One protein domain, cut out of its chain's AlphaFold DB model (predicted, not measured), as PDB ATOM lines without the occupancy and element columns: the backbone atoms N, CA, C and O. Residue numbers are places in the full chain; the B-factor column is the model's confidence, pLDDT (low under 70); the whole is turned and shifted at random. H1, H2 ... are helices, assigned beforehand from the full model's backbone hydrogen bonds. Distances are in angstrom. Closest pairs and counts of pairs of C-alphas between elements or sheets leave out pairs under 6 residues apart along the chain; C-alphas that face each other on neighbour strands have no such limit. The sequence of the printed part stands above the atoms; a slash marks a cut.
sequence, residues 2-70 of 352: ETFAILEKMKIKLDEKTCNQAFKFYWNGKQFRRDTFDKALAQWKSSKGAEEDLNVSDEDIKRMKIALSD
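This is residues 2 to 70 of the 352 residues of the protein "DNA-binding protein" of Thermoplasmatales archaeon (UniProt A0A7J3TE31). H2, H3, the link of residues 48 to 57 and H4 make a loose ring round the short helix H1. H1, H2 and H4 touch one another, while H3 touches no helix. The printed part has 69 residues with four named helices, H1 to H4 in chain order, and no named strand: all helix. It is compact, with radius of gyration of the C-alphas 11.7 A and spans of 31 by 28 by 18 A.

H1 is residues 2 to 9, from C-alpha 2 at (36.411, -36.336, 15.683). H2 is residues 16 to 26, 14.9 A long; H3, 34 to 47, 19.9 A; H4, 58 to 69, 16.6 A, ending at C-alpha 69 (26.936, -22.636, 7.744).

Helix packing is mostly crossed, without shallow tilts. H1 touches H2 at a steep tilt of 66 degrees; their closest C-alphas, Thr 3 and Ala 22, are 7.1 A apart. H4 touches H1 with residues 60 to 64 alone, about perpendicular at 87 degrees; closest C-alphas Ile 6 and Ile 61, 6.4 A. H4 touches H2 with residues 63 to 68 alone; closest C-alphas Phe 25 and Ala 67, 4.9 A. H3 is close to but not clearly touching H1; closest C-alphas Phe 4 and Trp 44, 7.5 A. In the four helices every O i to N i+4 pair is within hydrogen-bond range.

The printed part has no cut, and its links are short. The pLDDT is under 70 at residues 24 to 34, 48 to 55 and 69.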
ATOM      1  N   GLU A   2      35.997 -37.757  15.736       74.88
ATOM      2  CA  GLU A   2      36.411 -36.336  15.683       74.88
ATOM      3  C   GLU A   2      35.278 -35.326  15.394       74.88
ATOM      4  O   GLU A   2      35.153 -34.326  16.093       74.88
ATOM      5  N   THR A   3      34.377 -35.590  14.436       77.62
ATOM      6  CA  THR A   3      33.215 -34.707  14.182       77.62
ATOM      7  C   THR A   3      32.310 -34.537  15.403       77.62
ATOM      8  O   THR A   3      31.826 -33.436  15.648       77.62
ATOM      9  N   PHE A   4      32.062 -35.610  16.161       80.44
ATOM     10  CA  PHE A   4      31.216 -35.554  17.355       80.44
ATOM     11  C   PHE A   4      31.891 -34.728  18.452       80.44
ATOM     12  O   PHE A   4      31.237 -33.868  19.035       80.44
ATOM     13  N   ALA A   5      33.201 -34.896  18.632       78.06
ATOM     14  CA  ALA A   5      33.999 -34.115  19.569       78.06
ATOM     15  C   ALA A   5      33.984 -32.612  19.267       78.06
ATOM     16  O   ALA A   5      33.740 -31.795  20.154       78.06
ATOM     17  N   ILE A   6      34.195 -32.238  18.000       82.31
ATOM     18  CA  ILE A   6      34.186 -30.833  17.575       82.31
ATOM     19  C   ILE A   6      32.790 -30.228  17.783       82.31
ATOM     20  O   ILE A   6      32.666 -29.140  18.343       82.31
ATOM     21  N   LEU A   7      31.728 -30.935  17.376       83.88
ATOM     22  CA  LEU A   7      30.347 -30.472  17.547       83.88
ATOM     23  C   LEU A   7      29.951 -30.335  19.026       83.88
ATOM     24  O   LEU A   7      29.297 -29.357  19.390       83.88
ATOM     25  N   GLU A   8      30.376 -31.268  19.879       82.38
ATOM     26  CA  GLU A   8      30.129 -31.234  21.323       82.38
ATOM     27  C   GLU A   8      30.895 -30.086  22.000       82.38
ATOM     28  O   GLU A   8      30.294 -29.315  22.751       82.38
ATOM     29  N   LYS A   9      32.169 -29.865  21.642       82.56
ATOM     30  CA  LYS A   9      32.961 -28.700  22.084       82.56
ATOM     31  C   LYS A   9      32.335 -27.374  21.636       82.56
ATOM     32  O   LYS A   9      32.363 -26.386  22.365       82.56
ATOM     33  N   MET A  10      31.704 -27.360  20.461       81.69
ATOM     34  CA  MET A  10      30.940 -26.221  19.942       81.69
ATOM     35  C   MET A  10      29.545 -26.066  20.572       81.69
ATOM     36  O   MET A  10      28.849 -25.105  20.241       81.69
ATOM     37  N   LYS A  11      29.131 -26.972  21.472       84.00
ATOM     38  CA  LYS A  11      27.790 -27.032  22.084       84.00
ATOM     39  C   LYS A  11      26.654 -27.122  21.054       84.00
ATOM     40  O   LYS A  11      25.559 -26.606  21.276       84.00
ATOM     41  N   ILE A  12      26.903 -27.777  19.921       83.44
ATOM     42  CA  ILE A  12      25.915 -28.003  18.861       83.44
ATOM     43  C   ILE A  12      25.247 -29.366  19.053       83.44
ATOM     44  O   ILE A  12      25.876 -30.346  19.450       83.44
ATOM     45  N   LYS A  13      23.948 -29.440  18.751       84.12
ATOM     46  CA  LYS A  13      23.168 -30.674  18.854       84.12
ATOM     47  C   LYS A  13      23.728 -31.763  17.927       84.12
ATOM     48  O   LYS A  13      23.818 -31.576  16.716       84.12
ATOM     49  N   LEU A  14      24.042 -32.926  18.501       83.38
ATOM     50  CA  LEU A  14      24.496 -34.117  17.775       83.38
ATOM     51  C   LEU A  14      23.310 -34.862  17.145       83.38
ATOM     52  O   LEU A  14      22.946 -35.952  17.583       83.38
ATOM     53  N   ASP A  15      22.669 -34.255  16.147       86.25
ATOM     54  CA  ASP A  15      21.642 -34.917  15.338       86.25
ATOM     55  C   ASP A  15      22.166 -35.350  13.961       86.25
ATOM     56  O   ASP A  15      23.193 -34.868  13.472       86.25
ATOM     57  N   GLU A  16      21.455 -36.299  13.341       81.94
ATOM     58  CA  GLU A  16      21.833 -36.909  12.061       81.94
ATOM     59  C   GLU A  16      22.036 -35.851  10.969       81.94
ATOM     60  O   GLU A  16      22.992 -35.922  10.197       81.94
ATOM     61  N   LYS A  17      21.162 -34.840  10.916       83.12
ATOM     62  CA  LYS A  17      21.200 -33.788   9.896       83.12
ATOM     63  C   LYS A  17      22.467 -32.943  10.023       83.12
ATOM     64  O   LYS A  17      23.160 -32.743   9.027       83.12
ATOM     65  N   THR A  18      22.777 -32.487  11.230       81.94
ATOM     66  CA  THR A  18      23.939 -31.644  11.525       81.94
ATOM     67  C   THR A  18      25.238 -32.413  11.320       81.94
ATOM     68  O   THR A  18      26.171 -31.904  10.700       81.94
ATOM     69  N   CYS A  19      25.282 -33.676  11.745       78.94
ATOM     70  CA  CYS A  19      26.450 -34.525  11.540       78.94
ATOM     71  C   CYS A  19      26.649 -34.845  10.057       78.94
ATOM     72  O   CYS A  19      27.760 -34.726   9.557       78.94
ATOM     73  N   ASN A  20      25.590 -35.162   9.309       76.06
ATOM     74  CA  ASN A  20      25.687 -35.357   7.862       76.06
ATOM     75  C   ASN A  20      26.122 -34.084   7.129       76.06
ATOM     76  O   ASN A  20      26.858 -34.169   6.147       76.06
ATOM     77  N   GLN A  21      25.700 -32.911   7.602       76.44
ATOM     78  CA  GLN A  21      26.149 -31.627   7.075       76.44
ATOM     79  C   GLN A  21      27.644 -31.403   7.346       76.44
ATOM     80  O   GLN A  21      28.396 -31.129   6.412       76.44
ATOM     81  N   ALA A  22      28.090 -31.618   8.585       74.75
ATOM     82  CA  ALA A  22      29.499 -31.577   8.963       74.75
ATOM     83  C   ALA A  22      30.341 -32.576   8.152       74.75
ATOM     84  O   ALA A  22      31.340 -32.196   7.559       74.75
ATOM     85  N   PHE A  23      29.926 -33.836   8.028       72.62
ATOM     86  CA  PHE A  23      30.663 -34.848   7.261       72.62
ATOM     87  C   PHE A  23      30.753 -34.528   5.774       72.62
ATOM     88  O   PHE A  23      31.810 -34.687   5.162       72.62
ATOM     89  N   LYS A  24      29.659 -34.028   5.200       68.56
ATOM     90  CA  LYS A  24      29.627 -33.626   3.800       68.56
ATOM     91  C   LYS A  24      30.554 -32.442   3.519       68.56
ATOM     92  O   LYS A  24      31.156 -32.402   2.451       68.56
ATOM     93  N   PHE A  25      30.651 -31.481   4.439       64.00
ATOM     94  CA  PHE A  25      31.296 -30.186   4.179       64.00
ATOM     95  C   PHE A  25      32.653 -29.978   4.861       64.00
ATOM     96  O   PHE A  25      33.415 -29.113   4.434       64.00
ATOM     97  N   TYR A  26      32.972 -30.769   5.881       66.00
ATOM     98  CA  TYR A  26      34.262 -30.765   6.571       66.00
ATOM     99  C   TYR A  26      35.182 -31.876   6.057       66.00
ATOM    100  O   TYR A  26      36.353 -31.631   5.781       66.00
ATOM    101  N   TRP A  27      34.640 -33.086   5.880       63.75
ATOM    102  CA  TRP A  27      35.415 -34.291   5.557       63.75
ATOM    103  C   TRP A  27      35.338 -34.718   4.085       63.75
ATOM    104  O   TRP A  27      35.904 -35.745   3.723       63.75
ATOM    105  N   ASN A  28      34.615 -33.979   3.231       61.50
ATOM    106  CA  ASN A  28      34.304 -34.378   1.847       61.50
ATOM    107  C   ASN A  28      33.683 -35.793   1.740       61.50
ATOM    108  O   ASN A  28      33.829 -36.483   0.730       61.50
ATOM    109  N   GLY A  29      32.999 -36.242   2.797       58.75
ATOM    110  CA  GLY A  29      32.489 -37.604   2.928       58.75
ATOM    111  C   GLY A  29      31.094 -37.810   2.333       58.75
ATOM    112  O   GLY A  29      30.331 -36.868   2.096       58.75
ATOM    113  N   LYS A  30      30.728 -39.082   2.126       57.75
ATOM    114  CA  LYS A  30      29.341 -39.488   1.840       57.75
ATOM    115  C   LYS A  30      28.488 -39.354   3.109       57.75
ATOM    116  O   LYS A  30      28.996 -39.501   4.215       57.75
ATOM    117  N   GLN A  31      27.192 -39.085   2.937       62.34
ATOM    118  CA  GLN A  31      26.231 -39.055   4.047       62.34
ATOM    119  C   GLN A  31      26.181 -40.415   4.758       62.34
ATOM    120  O   GLN A  31      26.260 -41.459   4.103       62.34
ATOM    121  N   PHE A  32      26.008 -40.406   6.078       57.62
ATOM    122  CA  PHE A  32      25.684 -41.614   6.823       57.62
ATOM    123  C   PHE A  32      24.310 -42.136   6.420       57.62
ATOM    124  O   PHE A  32      23.375 -41.371   6.184       57.62
ATOM    125  N   ARG A  33      24.179 -43.463   6.415       64.12
ATOM    126  CA  ARG A  33      22.876 -44.100   6.598       64.12
ATOM    127  C   ARG A  33      22.512 -43.998   8.078       64.12
ATOM    128  O   ARG A  33      23.398 -44.133   8.923       64.12
ATOM    129  N   ARG A  34      21.230 -43.795   8.382       69.00
ATOM    130  CA  ARG A  34      20.716 -43.607   9.748       69.00
ATOM    131  C   ARG A  34      21.223 -44.666  10.736       69.00
ATOM    132  O   ARG A  34      21.779 -44.320  11.770       69.00
ATOM    133  N   ASP A  35      21.201 -45.938  10.342       72.75
ATOM    134  CA  ASP A  35      21.677 -47.055  11.173       72.75
ATOM    135  C   ASP A  35      23.175 -46.968  11.517       72.75
ATOM    136  O   ASP A  35      23.624 -47.444  12.559       72.75
ATOM    137  N   THR A  36      23.980 -46.375  10.630       78.88
ATOM    138  CA  THR A  36      25.411 -46.137  10.863       78.88
ATOM    139  C   THR A  36      25.621 -44.960  11.811       78.88
ATOM    140  O   THR A  36      26.524 -45.008  12.645       78.88
ATOM    141  N   PHE A  37      24.777 -43.930  11.710       81.25
ATOM    142  CA  PHE A  37      24.798 -42.785  12.614       81.25
ATOM    143  C   PHE A  37      24.456 -43.199  14.049       81.25
ATOM    144  O   PHE A  37      25.221 -42.890  14.958       81.25
ATOM    145  N   ASP A  38      23.372 -43.951  14.248       80.81
ATOM    146  CA  ASP A  38      22.923 -44.357  15.585       80.81
ATOM    147  C   ASP A  38      23.959 -45.246  16.289       80.81
ATOM    148  O   ASP A  38      24.259 -45.041  17.467       80.81
ATOM    149  N   LYS A  39      24.589 -46.173  15.551       83.75
ATOM    150  CA  LYS A  39      25.700 -46.994  16.063       83.75
ATOM    151  C   LYS A  39      26.911 -46.149  16.457       83.75
ATOM    152  O   LYS A  39      27.456 -46.340  17.541       83.75
ATOM    153  N   ALA A  40      27.309 -45.198  15.611       81.06
ATOM    154  CA  ALA A  40      28.437 -44.315  15.893       81.06
ATOM    155  C   ALA A  40      28.158 -43.378  17.081       81.06
ATOM    156  O   ALA A  40      29.046 -43.140  17.897       81.06
ATOM    157  N   LEU A  41      26.924 -42.882  17.218       82.44
ATOM    158  CA  LEU A  41      26.509 -42.036  18.335       82.44
ATOM    159  C   LEU A  41      26.453 -42.819  19.654       82.44
ATOM    160  O   LEU A  41      26.865 -42.298  20.690       82.44
ATOM    161  N   ALA A  42      25.955 -44.058  19.629       81.94
ATOM    162  CA  ALA A  42      25.969 -44.941  20.792       81.94
ATOM    163  C   ALA A  42      27.408 -45.246  21.233       81.94
ATOM    164  O   ALA A  42      27.720 -45.118  22.416       81.94
ATOM    165  N   GLN A  43      28.289 -45.545  20.272       83.69
ATOM    166  CA  GLN A  43      29.711 -45.769  20.517       83.69
ATOM    167  C   GLN A  43      30.405 -44.523  21.083       83.69
ATOM    168  O   GLN A  43      31.178 -44.647  22.024       83.69
ATOM    169  N   TRP A  44      30.107 -43.326  20.567       80.62
ATOM    170  CA  TRP A  44      30.608 -42.046  21.095       80.62
ATOM    171  C   TRP A  44      30.187 -41.814  22.549       80.62
ATOM    172  O   TRP A  44      31.005 -41.510  23.410       80.62
ATOM    173  N   LYS A  45      28.903 -42.020  22.861       80.31
ATOM    174  CA  LYS A  45      28.390 -41.834  24.225       80.31
ATOM    175  C   LYS A  45      28.992 -42.819  25.226       80.31
ATOM    176  O   LYS A  45      29.188 -42.433  26.374       80.31
ATOM    177  N   SER A  46      29.290 -44.053  24.811       78.19
ATOM    178  CA  SER A  46      29.929 -45.051  25.675       78.19
ATOM    179  C   SER A  46      31.437 -44.842  25.842       78.19
ATOM    180  O   SER A  46      32.000 -45.323  26.819       78.19
ATOM    181  N   SER A  47      32.089 -44.106  24.935       71.19
ATOM    182  CA  SER A  47      33.529 -43.799  24.991       71.19
ATOM    183  C   SER A  47      33.868 -42.500  25.732       71.19
ATOM    184  O   SER A  47      35.043 -42.217  25.940       71.19
ATOM    185  N   LYS A  48      32.868 -41.777  26.259       59.28
ATOM    186  CA  LYS A  48      33.048 -40.581  27.108       59.28
ATOM    187  C   LYS A  48      33.921 -40.785  28.356       59.28
ATOM    188  O   LYS A  48      34.331 -39.801  28.956       59.28
ATOM    189  N   GLY A  49      34.196 -42.030  28.750       47.31
ATOM    190  CA  GLY A  49      35.136 -42.354  29.828       47.31
ATOM    191  C   GLY A  49      36.610 -42.439  29.409       47.31
ATOM    192  O   GLY A  49      37.437 -42.690  30.274       47.31
ATOM    193  N   ALA A  50      36.943 -42.279  28.120       47.88
ATOM    194  CA  ALA A  50      38.292 -42.513  27.586       47.88
ATOM    195  C   ALA A  50      38.938 -41.304  26.875       47.88
ATOM    196  O   ALA A  50      40.069 -41.423  26.419       47.88
ATOM    197  N   GLU A  51      38.261 -40.158  26.770       50.25
ATOM    198  CA  GLU A  51      38.792 -38.966  26.085       50.25
ATOM    199  C   GLU A  51      38.905 -37.774  27.047       50.25
ATOM    200  O   GLU A  51      38.177 -36.785  26.952       50.25
ATOM    201  N   GLU A  52      39.854 -37.867  27.978       50.34
ATOM    202  CA  GLU A  52      40.634 -36.686  28.348       50.34
ATOM    203  C   GLU A  52      41.533 -36.357  27.136       50.34
ATOM    204  O   GLU A  52      42.191 -37.235  26.584       50.34
ATOM    205  N   ASP A  53      41.492 -35.105  26.673       52.75
ATOM    206  CA  ASP A  53      42.319 -34.535  25.596       52.75
ATOM    207  C   ASP A  53      42.048 -34.934  24.132       52.75
ATOM    208  O   ASP A  53      42.973 -35.155  23.344       52.75
ATOM    209  N   LEU A  54      40.801 -34.811  23.659       59.66
ATOM    210  CA  LEU A  54      40.640 -34.400  22.256       59.66
ATOM    211  C   LEU A  54      41.020 -32.925  22.121       59.66
ATOM    212  O   LEU A  54      40.215 -32.008  22.317       59.66
ATOM    213  N   ASN A  55      42.291 -32.721  21.781       67.75
ATOM    214  CA  ASN A  55      42.940 -31.439  21.548       67.75
ATOM    215  C   ASN A  55      42.408 -30.790  20.249       67.75
ATOM    216  O   ASN A  55      43.105 -30.649  19.249       67.75
ATOM    217  N   VAL A  56      41.114 -30.458  20.235       71.06
ATOM    218  CA  VAL A  56      40.442 -29.803  19.109       71.06
ATOM    219  C   VAL A  56      40.973 -28.379  18.998       71.06
ATOM    220  O   VAL A  56      40.731 -27.566  19.899       71.06
ATOM    221  N   SER A  57      41.654 -28.077  17.897       82.25
ATOM    222  CA  SER A  57      42.224 -26.754  17.650       82.25
ATOM    223  C   SER A  57      41.141 -25.699  17.377       82.25
ATOM    224  O   SER A  57      40.046 -26.007  16.894       82.25
ATOM    225  N   ASP A  58      41.451 -24.426  17.638       80.75
ATOM    226  CA  ASP A  58      40.566 -23.308  17.273       80.75
ATOM    227  C   ASP A  58      40.342 -23.220  15.753       80.75
ATOM    228  O   ASP A  58      39.275 -22.794  15.297       80.75
ATOM    229  N   GLU A  59      41.310 -23.686  14.959       80.94
ATOM    230  CA  GLU A  59      41.201 -23.746  13.501       80.94
ATOM    231  C   GLU A  59      40.188 -24.812  13.056       80.94
ATOM    232  O   GLU A  59      39.378 -24.555  12.164       80.94
ATOM    233  N   ASP A  60      40.134 -25.970  13.720       78.50
ATOM    234  CA  ASP A  60      39.128 -27.004  13.439       78.50
ATOM    235  C   ASP A  60      37.720 -26.538  13.822       78.50
ATOM    236  O   ASP A  60      36.765 -26.734  13.065       78.50
ATOM    237  N   ILE A  61      37.582 -25.832  14.952       81.44
ATOM    238  CA  ILE A  61      36.315 -25.199  15.352       81.44
ATOM    239  C   ILE A  61      35.870 -24.190  14.291       81.44
ATOM    240  O   ILE A  61      34.704 -24.172  13.888       81.44
ATOM    241  N   LYS A  62      36.790 -23.352  13.809       79.50
ATOM    242  CA  LYS A  62      36.511 -22.361  12.765       79.50
ATOM    243  C   LYS A  62      36.104 -23.030  11.451       79.50
ATOM    244  O   LYS A  62      35.081 -22.661  10.872       79.50
ATOM    245  N   ARG A  63      36.833 -24.055  11.007       73.75
ATOM    246  CA  ARG A  63      36.515 -24.835   9.801       73.75
ATOM    247  C   ARG A  63      35.167 -25.551   9.917       73.75
ATOM    248  O   ARG A  63      34.407 -25.567   8.947       73.75
ATOM    249  N   MET A  64      34.832 -26.090  11.090       81.06
ATOM    250  CA  MET A  64      33.553 -26.758  11.343       81.06
ATOM    251  C   MET A  64      32.387 -25.771  11.355       81.06
ATOM    252  O   MET A  64      31.353 -26.044  10.749       81.06
ATOM    253  N   LYS A  65      32.560 -24.584  11.953       78.19
ATOM    254  CA  LYS A  65      31.568 -23.497  11.868       78.19
ATOM    255  C   LYS A  65      31.260 -23.135  10.418       78.19
ATOM    256  O   LYS A  65      30.090 -23.090  10.054       78.19
ATOM    257  N   ILE A  66      32.295 -22.959   9.591       70.56
ATOM    258  CA  ILE A  66      32.141 -22.663   8.158       70.56
ATOM    259  C   ILE A  66      31.435 -23.819   7.436       70.56
ATOM    260  O   ILE A  66      30.537 -23.587   6.639       70.56
ATOM    261  N   ALA A  67      31.807 -25.072   7.708       71.31
ATOM    262  CA  ALA A  67      31.176 -26.244   7.100       71.31
ATOM    263  C   ALA A  67      29.677 -26.357   7.431       71.31
ATOM    264  O   ALA A  67      28.877 -26.685   6.556       71.31
ATOM    265  N   LEU A  68      29.284 -26.059   8.670       74.31
ATOM    266  CA  LEU A  68      27.889 -26.103   9.111       74.31
ATOM    267  C   LEU A  68      27.045 -24.939   8.586       74.31
ATOM    268  O   LEU A  68      25.843 -25.109   8.395       74.31
ATOM    269  N   SER A  69      27.641 -23.771   8.347       69.69
ATOM    270  CA  SER A  69      26.936 -22.636   7.744       69.69
ATOM    271  C   SER A  69      26.909 -22.689   6.216       69.69
ATOM    272  O   SER A  69      26.152 -21.944   5.593       69.69
ATOM    273  N   ASP A  70      27.705 -23.565   5.597       71.88
ATOM    274  CA  ASP A  70      27.866 -23.563   4.152       71.88
ATOM    275  C   ASP A  70      26.694 -24.141   3.372       71.88
ATOM    276  O   ASP A  70      25.993 -25.067   3.791       71.88
TER     277      ASP A  70